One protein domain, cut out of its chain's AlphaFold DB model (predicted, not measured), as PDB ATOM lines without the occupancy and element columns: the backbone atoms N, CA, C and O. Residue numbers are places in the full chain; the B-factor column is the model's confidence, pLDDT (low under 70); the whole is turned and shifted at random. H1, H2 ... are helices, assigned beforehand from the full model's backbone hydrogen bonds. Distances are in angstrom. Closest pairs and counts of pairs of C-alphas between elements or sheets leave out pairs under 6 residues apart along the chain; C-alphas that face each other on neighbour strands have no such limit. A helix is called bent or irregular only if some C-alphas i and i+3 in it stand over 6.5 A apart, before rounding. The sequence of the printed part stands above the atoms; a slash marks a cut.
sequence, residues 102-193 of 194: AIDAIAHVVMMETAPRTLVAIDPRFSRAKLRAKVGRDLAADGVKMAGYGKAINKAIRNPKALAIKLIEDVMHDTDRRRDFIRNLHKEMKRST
ATOM      1  N   ALA A 102     282.042 263.278 351.485       89.19
ATOM      2  CA  ALA A 102     281.636 263.755 352.802       89.19
ATOM      3  C   ALA A 102     282.549 264.882 353.318       89.19
ATOM      4  O   ALA A 102     282.051 265.865 353.874       89.19
ATOM      5  N   ILE A 103     283.865 264.780 353.101       90.12
ATOM      6  CA  ILE A 103     284.858 265.806 353.442       90.12
ATOM      7  C   ILE A 103     284.565 267.093 352.672       90.12
ATOM      8  O   ILE A 103     284.465 268.149 353.299       90.12
ATOM      9  N   ASP A 104     284.346 267.017 351.356       87.06
ATOM     10  CA  ASP A 104     283.998 268.175 350.520       87.06
ATOM     11  C   ASP A 104     282.728 268.885 351.040       87.06
ATOM     12  O   ASP A 104     282.643 270.120 351.026       87.06
ATOM     13  N   ALA A 105     281.756 268.127 351.569       86.75
ATOM     14  CA  ALA A 105     280.533 268.676 352.155       86.75
ATOM     15  C   ALA A 105     280.758 269.387 353.503       86.75
ATOM     16  O   ALA A 105     280.103 270.397 353.777       86.75
ATOM     17  N   ILE A 106     281.671 268.897 354.351       89.75
ATOM     18  CA  ILE A 106     281.871 269.422 355.716       89.75
ATOM     19  C   ILE A 106     283.084 270.339 355.883       89.75
ATOM     20  O   ILE A 106     283.167 271.010 356.912       89.75
ATOM     21  N   ALA A 107     284.000 270.403 354.913       89.19
ATOM     22  CA  ALA A 107     285.307 271.058 355.045       89.19
ATOM     23  C   ALA A 107     285.216 272.468 355.647       89.19
ATOM     24  O   ALA A 107     285.870 272.772 356.644       89.19
ATOM     25  N   HIS A 108     284.328 273.309 355.112       88.31
ATOM     26  CA  HIS A 108     284.139 274.673 355.606       88.31
ATOM     27  C   HIS A 108     283.645 274.711 357.058       88.31
ATOM     28  O   HIS A 108     284.094 275.545 357.840       88.31
ATOM     29  N   VAL A 109     282.742 273.806 357.444       88.25
ATOM     30  CA  VAL A 109     282.199 273.739 358.808       88.25
ATOM     31  C   VAL A 109     283.256 273.247 359.791       88.25
ATOM     32  O   VAL A 109     283.361 273.779 360.894       88.25
ATOM     33  N   VAL A 110     284.084 272.287 359.384       88.44
ATOM     34  CA  VAL A 110     285.230 271.848 360.185       88.44
ATOM     35  C   VAL A 110     286.208 273.006 360.377       88.44
ATOM     36  O   VAL A 110     286.574 273.308 361.510       88.44
ATOM     37  N   MET A 111     286.543 273.738 359.310       88.25
ATOM     38  CA  MET A 111     287.415 274.916 359.392       88.25
ATOM     39  C   MET A 111     286.841 276.043 360.262       88.25
ATOM     40  O   MET A 111     287.611 276.783 360.871       88.25
ATOM     41  N   MET A 112     285.513 276.184 360.368       87.38
ATOM     42  CA  MET A 112     284.899 277.141 361.301       87.38
ATOM     43  C   MET A 112     285.232 276.834 362.767       87.38
ATOM     44  O   MET A 112     285.255 277.762 363.575       87.38
ATOM     45  N   GLU A 113     285.469 275.566 363.114       86.25
ATOM     46  CA  GLU A 113     285.920 275.160 364.448       86.25
ATOM     47  C   GLU A 113     287.448 275.225 364.560       86.25
ATOM     48  O   GLU A 113     287.968 275.820 365.500       86.25
ATOM     49  N   THR A 114     288.169 274.619 363.612       86.12
ATOM     50  CA  THR A 114     289.610 274.352 363.752       86.12
ATOM     51  C   THR A 114     290.498 275.528 363.343       86.12
ATOM     52  O   THR A 114     291.563 275.722 363.919       86.12
ATOM     53  N   ALA A 115     290.073 276.335 362.366       87.75
ATOM     54  CA  ALA A 115     290.862 277.440 361.816       87.75
ATOM     55  C   ALA A 115     289.987 278.621 361.333       87.75
ATOM     56  O   ALA A 115     290.077 279.044 360.173       87.75
ATOM     57  N   PRO A 116     289.148 279.220 362.204       86.44
ATOM     58  CA  PRO A 116     288.150 280.210 361.793       86.44
ATOM     59  C   PRO A 116     288.749 281.475 361.167       86.44
ATOM     60  O   PRO A 116     288.142 282.064 360.274       86.44
ATOM     61  N   ARG A 117     289.933 281.914 361.615       89.06
ATOM     62  CA  ARG A 117     290.607 283.099 361.051       89.06
ATOM     63  C   ARG A 117     291.079 282.843 359.621       89.06
ATOM     64  O   ARG A 117     290.837 283.675 358.753       89.06
ATOM     65  N   THR A 118     291.682 281.681 359.381       90.25
ATOM     66  CA  THR A 118     292.136 281.246 358.054       90.25
ATOM     67  C   THR A 118     290.962 281.124 357.093       90.25
ATOM     68  O   THR A 118     291.017 281.656 355.989       90.25
ATOM     69  N   LEU A 119     289.861 280.509 357.536       89.62
ATOM     70  CA  LEU A 119     288.652 280.396 356.724       89.62
ATOM     71  C   LEU A 119     288.108 281.768 356.307       89.62
ATOM     72  O   LEU A 119     287.774 281.960 355.144       89.62
ATOM     73  N   VAL A 120     288.039 282.732 357.230       90.75
ATOM     74  CA  VAL A 120     287.554 284.088 356.922       90.75
ATOM     75  C   VAL A 120     288.516 284.852 356.006       90.75
ATOM     76  O   VAL A 120     288.055 285.658 355.202       90.75
ATOM     77  N   ALA A 121     289.825 284.608 356.107       91.00
ATOM     78  CA  ALA A 121     290.816 285.202 355.211       91.00
ATOM     79  C   ALA A 121     290.691 284.665 353.773       91.00
ATOM     80  O   ALA A 121     290.799 285.439 352.828       91.00
ATOM     81  N   ILE A 122     290.425 283.363 353.618       89.75
ATOM     82  CA  ILE A 122     290.245 282.705 352.311       89.75
ATOM     83  C   ILE A 122     288.871 283.035 351.712       89.75
ATOM     84  O   ILE A 122     288.766 283.363 350.533       89.75
ATOM     85  N   ASP A 123     287.810 282.972 352.518       89.19
ATOM     86  CA  ASP A 123     286.447 283.296 352.107       89.19
ATOM     87  C   ASP A 123     285.727 284.127 353.188       89.19
ATOM     88  O   ASP A 123     285.126 283.592 354.133       89.19
ATOM     89  N   PRO A 124     285.694 285.465 353.026       89.00
ATOM     90  CA  PRO A 124     285.065 286.367 353.986       89.00
ATOM     91  C   PRO A 124     283.576 286.098 354.240       89.00
ATOM     92  O   PRO A 124     283.035 286.589 355.242       89.00
ATOM     93  N   ARG A 125     282.879 285.353 353.362       88.69
ATOM     94  CA  ARG A 125     281.454 285.001 353.528       88.69
ATOM     95  C   ARG A 125     281.209 284.144 354.768       88.69
ATOM     96  O   ARG A 125     280.116 284.220 355.323       88.69
ATOM     97  N   PHE A 126     282.220 283.419 355.244       86.50
ATOM     98  CA  PHE A 126     282.149 282.605 356.462       86.50
ATOM     99  C   PHE A 126     282.354 283.396 357.761       86.50
ATOM    100  O   PHE A 126     282.308 282.829 358.853       86.50
ATOM    101  N   SER A 127     282.517 284.722 357.692       85.69
ATOM    102  CA  SER A 127     282.448 285.547 358.901       85.69
ATOM    103  C   SER A 127     281.080 285.395 359.577       85.69
ATOM    104  O   SER A 127     280.031 285.399 358.927       85.69
ATOM    105  N   ARG A 128     281.069 285.299 360.913       82.56
ATOM    106  CA  ARG A 128     279.837 285.087 361.700       82.56
ATOM    107  C   ARG A 128     278.739 286.106 361.374       82.56
ATOM    108  O   ARG A 128     277.568 285.742 361.314       82.56
ATOM    109  N   ALA A 129     279.115 287.364 361.142       83.94
ATOM    110  CA  ALA A 129     278.183 288.426 360.771       83.94
ATOM    111  C   ALA A 129     277.528 288.171 359.402       83.94
ATOM    112  O   ALA A 129     276.304 288.255 359.290       83.94
ATOM    113  N   LYS A 130     278.314 287.801 358.380       86.12
ATOM    114  CA  LYS A 130     277.791 287.526 357.032       86.12
ATOM    115  C   LYS A 130     276.975 286.237 356.980       86.12
ATOM    116  O   LYS A 130     275.924 286.237 356.346       86.12
ATOM    117  N   LEU A 131     277.383 285.188 357.699       85.12
ATOM    118  CA  LEU A 131     276.585 283.965 357.841       85.12
ATOM    119  C   LEU A 131     275.230 284.253 358.490       85.12
ATOM    120  O   LEU A 131     274.199 283.845 357.963       85.12
ATOM    121  N   ARG A 132     275.207 285.018 359.587       83.31
ATOM    122  CA  ARG A 132     273.956 285.407 360.251       83.31
ATOM    123  C   ARG A 132     273.054 286.235 359.336       83.31
ATOM    124  O   ARG A 132     271.851 285.994 359.306       83.31
ATOM    125  N   ALA A 133     273.624 287.186 358.597       85.38
ATOM    126  CA  ALA A 133     272.878 287.994 357.637       85.38
ATOM    127  C   ALA A 133     272.316 287.140 356.493       85.38
ATOM    128  O   ALA A 133     271.170 287.332 356.099       85.38
ATOM    129  N   LYS A 134     273.090 286.173 355.986       86.38
ATOM    130  CA  LYS A 134     272.632 285.241 354.952       86.38
ATOM    131  C   LYS A 134     271.477 284.377 355.452       86.38
ATOM    132  O   LYS A 134     270.407 284.455 354.873       86.38
ATOM    133  N   VAL A 135     271.657 283.660 356.563       83.75
ATOM    134  CA  VAL A 135     270.602 282.810 357.147       83.75
ATOM    135  C   VAL A 135     269.344 283.622 357.448       83.75
ATOM    136  O   VAL A 135     268.239 283.156 357.209       83.75
ATOM    137  N   GLY A 136     269.496 284.856 357.936       82.50
ATOM    138  CA  GLY A 136     268.355 285.733 358.172       82.50
ATOM    139  C   GLY A 136     267.611 286.144 356.899       82.50
ATOM    140  O   GLY A 136     266.391 286.243 356.934       82.50
ATOM    141  N   ARG A 137     268.320 286.360 355.784       85.12
ATOM    142  CA  ARG A 137     267.694 286.629 354.480       85.12
ATOM    143  C   ARG A 137     266.989 285.396 353.926       85.12
ATOM    144  O   ARG A 137     265.863 285.533 353.468       85.12
ATOM    145  N   ASP A 138     267.623 284.231 354.015       84.94
ATOM    146  CA  ASP A 138     267.068 282.972 353.511       84.94
ATOM    147  C   ASP A 138     265.769 282.623 354.271       84.94
ATOM    148  O   ASP A 138     264.726 282.418 353.662       84.94
ATOM    149  N   LEU A 139     265.776 282.713 355.607       82.50
ATOM    150  CA  LEU A 139     264.576 282.496 356.429       82.50
ATOM    151  C   LEU A 139     263.458 283.515 356.156       82.50
ATOM    152  O   LEU A 139     262.280 283.168 356.200       82.50
ATOM    153  N   ALA A 140     263.812 284.775 355.893       83.12
ATOM    154  CA  ALA A 140     262.830 285.795 355.544       83.12
ATOM    155  C   ALA A 140     262.194 285.531 354.168       83.12
ATOM    156  O   ALA A 140     260.997 285.762 354.009       83.12
ATOM    157  N   ALA A 141     262.972 285.028 353.203       84.88
ATOM    158  CA  ALA A 141     262.464 284.604 351.899       84.88
ATOM    159  C   ALA A 141     261.476 283.431 352.025       84.88
ATOM    160  O   ALA A 141     260.474 283.404 351.317       84.88
ATOM    161  N   ASP A 142     261.692 282.545 353.002       83.00
ATOM    162  CA  ASP A 142     260.791 281.435 353.338       83.00
ATOM    163  C   ASP A 142     259.574 281.861 354.195       83.00
ATOM    164  O   ASP A 142     258.834 281.025 354.714       83.00
ATOM    165  N   GLY A 143     259.353 283.168 354.393       80.19
ATOM    166  CA  GLY A 143     258.213 283.703 355.147       80.19
ATOM    167  C   GLY A 143     258.310 283.524 356.667       80.19
ATOM    168  O   GLY A 143     257.338 283.771 357.390       80.19
ATOM    169  N   VAL A 144     259.472 283.123 357.191       81.31
ATOM    170  CA  VAL A 144     259.678 282.920 358.628       81.31
ATOM    171  C   VAL A 144     259.821 284.270 359.328       81.31
ATOM    172  O   VAL A 144     260.729 285.061 359.057       81.31
ATOM    173  N   LYS A 145     258.943 284.541 360.302       75.62
ATOM    174  CA  LYS A 145     259.048 285.737 361.148       75.62
ATOM    175  C   LYS A 145     260.324 285.665 361.991       75.62
ATOM    176  O   LYS A 145     260.439 284.850 362.898       75.62
ATOM    177  N   MET A 146     261.258 286.578 361.735       70.62
ATOM    178  CA  MET A 146     262.591 286.616 362.360       70.62
ATOM    179  C   MET A 146     262.600 286.911 363.872       70.62
ATOM    180  O   MET A 146     263.629 286.733 364.534       70.62
ATOM    181  N   ALA A 147     261.474 287.357 364.439       69.19
ATOM    182  CA  ALA A 147     261.347 287.636 365.865       69.19
ATOM    183  C   ALA A 147     261.577 286.349 366.687       69.19
ATOM    184  O   ALA A 147     260.812 285.396 366.596       69.19
ATOM    185  N   GLY A 148     262.661 286.310 367.470       68.81
ATOM    186  CA  GLY A 148     263.022 285.174 368.335       68.81
ATOM    187  C   GLY A 148     264.065 284.198 367.765       68.81
ATOM    188  O   GLY A 148     264.764 283.541 368.539       68.81
ATOM    189  N   TYR A 149     264.292 284.169 366.447       71.94
ATOM    190  CA  TYR A 149     265.203 283.198 365.815       71.94
ATOM    191  C   TYR A 149     266.693 283.544 365.939       71.94
ATOM    192  O   TYR A 149     267.552 282.681 365.766       71.94
ATOM    193  N   GLY A 150     267.039 284.777 366.323       73.69
ATOM    194  CA  GLY A 150     268.438 285.197 366.475       73.69
ATOM    195  C   GLY A 150     269.239 284.347 367.474       73.69
ATOM    196  O   GLY A 150     270.421 284.086 367.246       73.69
ATOM    197  N   LYS A 151     268.602 283.869 368.556       78.25
ATOM    198  CA  LYS A 151     269.236 282.951 369.519       78.25
ATOM    199  C   LYS A 151     269.491 281.576 368.897       78.25
ATOM    200  O   LYS A 151     270.576 281.033 369.085       78.25
ATOM    201  N   ALA A 152     268.539 281.050 368.128       76.12
ATOM    202  CA  ALA A 152     268.665 279.764 367.447       76.12
ATOM    203  C   ALA A 152     269.754 279.794 366.363       76.12
ATOM    204  O   ALA A 152     270.624 278.925 366.353       76.12
ATOM    205  N   ILE A 153     269.787 280.842 365.530       77.00
ATOM    206  CA  ILE A 153     270.819 281.037 364.497       77.00
ATOM    207  C   ILE A 153     272.208 281.117 365.136       77.00
ATOM    208  O   ILE A 153     273.134 280.428 364.716       77.00
ATOM    209  N   ASN A 154     272.361 281.915 366.199       80.00
ATOM    210  CA  ASN A 154     273.635 282.003 366.909       80.00
ATOM    211  C   ASN A 154     274.027 280.669 367.553       80.00
ATOM    212  O   ASN A 154     275.206 280.334 367.546       80.00
ATOM    213  N   LYS A 155     273.070 279.907 368.098       80.88
ATOM    214  CA  LYS A 155     273.326 278.577 368.667       80.88
ATOM    215  C   LYS A 155     273.811 277.596 367.596       80.88
ATOM    216  O   LYS A 155     274.766 276.875 367.854       80.88
ATOM    217  N   ALA A 156     273.208 277.613 366.409       74.44
ATOM    218  CA  ALA A 156     273.618 276.776 365.283       74.44
ATOM    219  C   ALA A 156     275.023 277.144 364.775       74.44
ATOM    220  O   ALA A 156     275.885 276.279 364.675       74.44
ATOM    221  N   ILE A 157     275.298 278.436 364.556       79.50
ATOM    222  CA  ILE A 157     276.625 278.922 364.123       79.50
ATOM    223  C   ILE A 157     277.707 278.633 365.177       79.50
ATOM    224  O   ILE A 157     278.867 278.419 364.837       79.50
ATOM    225  N   ARG A 158     277.344 278.631 366.466       82.56
ATOM    226  CA  ARG A 158     278.247 278.292 367.580       82.56
ATOM    227  C   ARG A 158     278.411 276.793 367.807       82.56
ATOM    228  O   ARG A 158     279.161 276.422 368.702       82.56
ATOM    229  N   ASN A 159     277.751 275.949 367.020       85.12
ATOM    230  CA  ASN A 159     277.919 274.505 367.093       85.12
ATOM    231  C   ASN A 159     278.297 273.909 365.723       85.12
ATOM    232  O   ASN A 159     277.506 273.156 365.145       85.12
ATOM    233  N   PRO A 160     279.504 274.217 365.194       85.75
ATOM    234  CA  PRO A 160     279.980 273.637 363.940       85.75
ATOM    235  C   PRO A 160     279.988 272.105 363.965       85.75
ATOM    236  O   PRO A 160     279.696 271.474 362.959       85.75
ATOM    237  N   LYS A 161     280.233 271.492 365.130       86.75
ATOM    238  CA  LYS A 161     280.199 270.032 365.308       86.75
ATOM    239  C   LYS A 161     278.837 269.437 364.952       86.75
ATOM    240  O   LYS A 161     278.761 268.541 364.117       86.75
ATOM    241  N   ALA A 162     277.755 269.962 365.528       87.44
ATOM    242  CA  ALA A 162     276.406 269.498 365.201       87.44
ATOM    243  C   ALA A 162     276.043 269.754 363.730       87.44
ATOM    244  O   ALA A 162     275.377 268.927 363.109       87.44
ATOM    245  N   LEU A 163     276.506 270.872 363.162       88.19
ATOM    246  CA  LEU A 163     276.292 271.172 361.749       88.19
ATOM    247  C   LEU A 163     277.030 270.178 360.837       88.19
ATOM    248  O   LEU A 163     276.443 269.703 359.872       88.19
ATOM    249  N   ALA A 164     278.275 269.823 361.161       90.62
ATOM    250  CA  ALA A 164     279.055 268.844 360.407       90.62
ATOM    251  C   ALA A 164     278.409 267.453 360.452       90.62
ATOM    252  O   ALA A 164     278.260 266.829 359.407       90.62
ATOM    253  N   ILE A 165     277.941 267.005 361.627       91.81
ATOM    254  CA  ILE A 165     277.178 265.750 361.747       91.81
ATOM    255  C   ILE A 165     275.953 265.792 360.841       91.81
ATOM    256  O   ILE A 165     275.705 264.841 360.105       91.81
ATOM    257  N   LYS A 166     275.201 266.900 360.852       90.25
ATOM    258  CA  LYS A 166     273.987 266.983 360.045       90.25
ATOM    259  C   LYS A 166     274.276 266.924 358.546       90.25
ATOM    260  O   LYS A 166     273.551 266.268 357.810       90.25
ATOM    261  N   LEU A 167     275.353 267.569 358.107       90.19
ATOM    262  CA  LEU A 167     275.807 267.493 356.721       90.19
ATOM    263  C   LEU A 167     276.244 266.073 356.344       90.19
ATOM    264  O   LEU A 167     275.879 265.610 355.271       90.19
ATOM    265  N   ILE A 168     276.936 265.357 357.237       91.88
ATOM    266  CA  ILE A 168     277.270 263.937 357.044       91.88
ATOM    267  C   ILE A 168     275.999 263.096 356.908       91.88
ATOM    268  O   ILE A 168     275.904 262.263 356.014       91.88
ATOM    269  N   GLU A 169     274.996 263.310 357.759       92.00
ATOM    270  CA  GLU A 169     273.715 262.601 357.669       92.00
ATOM    271  C   GLU A 169     272.966 262.856 356.355       92.00
ATOM    272  O   GLU A 169     272.211 261.983 355.920       92.00
ATOM    273  N   ASP A 170     273.159 264.026 355.740       89.69
ATOM    274  CA  ASP A 170     272.561 264.396 354.456       89.69
ATOM    275  C   ASP A 170     273.277 263.712 353.271       89.69
ATOM    276  O   ASP A 170     272.626 263.436 352.263       89.69
ATOM    277  N   VAL A 171     274.577 263.404 353.383       88.81
ATOM    278  CA  VAL A 171     275.408 262.877 352.271       88.81
ATOM    279  C   VAL A 171     275.903 261.437 352.448       88.81
ATOM    280  O   VAL A 171     276.412 260.859 351.496       88.81
ATOM    281  N   MET A 172     275.722 260.828 353.622       91.25
ATOM    282  CA  MET A 172     276.065 259.426 353.894       91.25
ATOM    283  C   MET A 172     274.847 258.627 354.375       91.25
ATOM    284  O   MET A 172     273.933 259.134 355.050       91.25
ATOM    285  N   HIS A 173     274.826 257.338 354.043       91.88
ATOM    286  CA  HIS A 173     273.802 256.405 354.520       91.88
ATOM    287  C   HIS A 173     274.000 256.024 355.997       91.88
ATOM    288  O   HIS A 173     275.076 256.197 356.559       91.88
ATOM    289  N   ASP A 174     272.943 255.527 356.653       92.69
ATOM    290  CA  ASP A 174     273.019 255.068 358.047       92.69
ATOM    291  C   ASP A 174     273.688 253.697 358.169       92.69
ATOM    292  O   ASP A 174     273.031 252.678 358.361       92.69
ATOM    293  N   THR A 175     275.010 253.702 358.040       92.38
ATOM    294  CA  THR A 175     275.872 252.516 358.067       92.38
ATOM    295  C   THR A 175     276.913 252.623 359.182       92.38
ATOM    296  O   THR A 175     277.119 253.693 359.773       92.38
ATOM    297  N   ASP A 176     277.617 251.523 359.466       92.62
ATOM    298  CA  ASP A 176     278.763 251.542 360.388       92.62
ATOM    299  C   ASP A 176     279.875 252.481 359.913       92.62
ATOM    300  O   ASP A 176     280.439 253.221 360.720       92.62
ATOM    301  N   ARG A 177     280.103 252.562 358.596       90.44
ATOM    302  CA  ARG A 177     281.072 253.487 357.991       90.44
ATOM    303  C   ARG A 177     280.788 254.939 358.368       90.44
ATOM    304  O   ARG A 177     281.689 255.654 358.805       90.44
ATOM    305  N   ARG A 178     279.522 255.368 358.292       94.06
ATOM    306  CA  ARG A 178     279.115 256.713 358.731       94.06
ATOM    307  C   ARG A 178     279.386 256.923 360.221       94.06
ATOM    308  O   ARG A 178     279.881 257.980 360.615       94.06
ATOM    309  N   ARG A 179     279.061 255.935 361.063       95.00
ATOM    310  CA  ARG A 179     279.295 256.009 362.516       95.00
ATOM    311  C   ARG A 179     280.781 256.162 362.836       95.00
ATOM    312  O   ARG A 179     281.141 256.994 363.671       95.00
ATOM    313  N   ASP A 180     281.633 255.403 362.161       94.12
ATOM    314  CA  ASP A 180     283.083 255.473 362.326       94.12
ATOM    315  C   ASP A 180     283.656 256.795 361.803       94.12
ATOM    316  O   ASP A 180     284.479 257.414 362.484       94.12
ATOM    317  N   PHE A 181     283.158 257.300 360.669       93.50
ATOM    318  CA  PHE A 181     283.538 258.609 360.138       93.50
ATOM    319  C   PHE A 181     283.214 259.744 361.119       93.50
ATOM    320  O   PHE A 181     284.092 260.537 361.463       93.50
ATOM    321  N   ILE A 182     281.995 259.773 361.672       94.06
ATOM    322  CA  ILE A 182     281.596 260.745 362.707       94.06
ATOM    323  C   ILE A 182     282.485 260.614 363.953       94.06
ATOM    324  O   ILE A 182     282.906 261.619 364.535       94.06
ATOM    325  N   ARG A 183     282.805 259.383 364.375       94.00
ATOM    326  CA  ARG A 183     283.688 259.137 365.524       94.00
ATOM    327  C   ARG A 183     285.091 259.698 365.283       94.00
ATOM    328  O   ARG A 183     285.656 260.302 366.196       94.00
ATOM    329  N   ASN A 184     285.644 259.514 364.089       90.94
ATOM    330  CA  ASN A 184     286.965 260.024 363.724       90.94
ATOM    331  C   ASN A 184     286.968 261.550 363.607       90.94
ATOM    332  O   ASN A 184     287.841 262.193 364.187       90.94
ATOM    333  N   LEU A 185     285.935 262.141 363.000       90.31
ATOM    334  CA  LEU A 185     285.757 263.592 362.961       90.31
ATOM    335  C   LEU A 185     285.779 264.205 364.370       90.31
ATOM    336  O   LEU A 185     286.468 265.196 364.617       90.31
ATOM    337  N   HIS A 186     285.070 263.598 365.326       88.00
ATOM    338  CA  HIS A 186     285.080 264.060 366.715       88.00
ATOM    339  C   HIS A 186     286.462 264.020 367.363       88.00
ATOM    340  O   HIS A 186     286.773 264.900 368.170       88.00
ATOM    341  N   LYS A 187     287.278 263.004 367.061       87.31
ATOM    342  CA  LYS A 187     288.647 262.907 367.583       87.31
ATOM    343  C   LYS A 187     289.515 264.032 367.023       87.31
ATOM    344  O   LYS A 187     290.177 264.718 367.799       87.31
ATOM    345  N   GLU A 188     289.448 264.267 365.717       83.94
ATOM    346  CA  GLU A 188     290.249 265.296 365.048       83.94
ATOM    347  C   GLU A 188     289.863 266.713 365.491       83.94
ATOM    348  O   GLU A 188     290.723 267.497 365.890       83.94
ATOM    349  N   MET A 189     288.565 267.022 365.580       82.12
ATOM    350  CA  MET A 189     288.101 268.333 366.062       82.12
ATOM    351  C   MET A 189     288.368 268.580 367.557       82.12
ATOM    352  O   MET A 189     288.259 269.717 368.009       82.12
ATOM    353  N   LYS A 190     288.653 267.540 368.357       79.94
ATOM    354  CA  LYS A 190     289.109 267.699 369.751       79.94
ATOM    355  C   LYS A 190     290.601 268.011 369.817       79.94
ATOM    356  O   LYS A 190     290.991 268.870 370.602       79.94
ATOM    357  N   ARG A 191     291.412 267.338 368.994       73.81
ATOM    358  CA  ARG A 191     292.868 267.543 368.919       73.81
ATOM    359  C   ARG A 191     293.234 268.963 368.500       73.81
ATOM    360  O   ARG A 191     294.174 269.512 369.043       73.81
ATOM    361  N   SER A 192     292.468 269.571 367.596       61.16
ATOM    362  CA  SER A 192     292.715 270.944 367.133       61.16
ATOM    363  C   SER A 192     292.349 272.043 368.141       61.16
ATOM    364  O   SER A 192     292.668 273.204 367.913       61.16
ATOM    365  N   THR A 193     291.594 271.711 369.195       57.22
ATOM    366  CA  THR A 193     291.161 272.662 370.240       57.22
ATOM    367  C   THR A 193     291.971 272.564 371.534       57.22
ATOM    368  O   THR A 193     291.716 273.350 372.447       57.22
TER     369      THR A 193
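AT A GLANCE: This is residues 102 to 193 of the 194 residues of an uncharacterized protein of Pseudomonas fluorescens (UniProt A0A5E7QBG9). Three helices, H1, H5 and H6, make an up-and-down bundle, each running against the one before it, with the H1 and H6 side only thinly closed. Off to one side of it H3 and H4, set at a steep angle to each other, make a smaller second lobe, and short H2 sits at the far end of H1 on the way there. The printed part has 92 residues with six named helices, H1 to H6 in that order, and no named strand; its class is all helix. It is only just compact, close to loose, with a radius of gyration of the C-alphas of 14.5 A, and spans 39 by 31 by 20 A.

HOW THE PARTS SIT: Start at H1, residues 102 to 114, the hub, which touches three other helices. Look from Ile 106 to Ala 164 in H5, residues 160 to 171: these closest C-alphas are 5.5 A apart, and the helices touch at a shallow tilt of 3 degrees, opposite ways. With residues 108 to 112 alone H1 only just touches H2, residues 116 to 122, with 3 pairs of C-alphas within 8 A, closest Met 111 and Leu 119 at 6.2 A; the tilt is steep, 62 degrees. H3, residues 128 to 141, touches H4, residues 149 to 157, at a steep tilt of 51 degrees, closest C-alphas Arg 132 and Ile 153 at 6.9 A. H4 and H5 are close but not clearly touching, the C-alphas of Ala 156 and Leu 163 being 7.1 A apart. H5 and H6, residues 176 to 191, form a helical hairpin at a shallow tilt of 22 degrees, closest C-alphas Ile 165 and Ile 182 at 6.7 A. H6, with Met 189 alone, only just touches H1, with 3 pairs of C-alphas within 8 A, closest Thr 114 at 6.6 A. H3 is apart from H1, H2, H5 and H6. Every O i to N i+4 pair is within hydrogen-bond range in H2, H3, H4, H5 and H6, but 6 of 9 in H1.

IN THESE COORDINATES: Find C-alpha 102 at (281.636, 263.755, 352.802); from there H1 runs 17.2 A, irregular, with C-alphas 105 and 108 7.8 A apart. H2 runs 10.0 A, H3 20.0 A, H4 12.3 A and H5 16.5 A. H6 runs 23.0 A, from C-alpha 176 at (278.763, 251.542, 360.388) to C-alpha 191 at (292.868, 267.543, 368.919).

THE WHOLE: The two C-alphas farthest apart, those of Gly 143 and Arg 191, are 40.6 A from each other. The printed part has no cut and no long link; H3 to H4 is short, the others tight. Confidence is under 70 at residues 147 to 148 and 192 to 193.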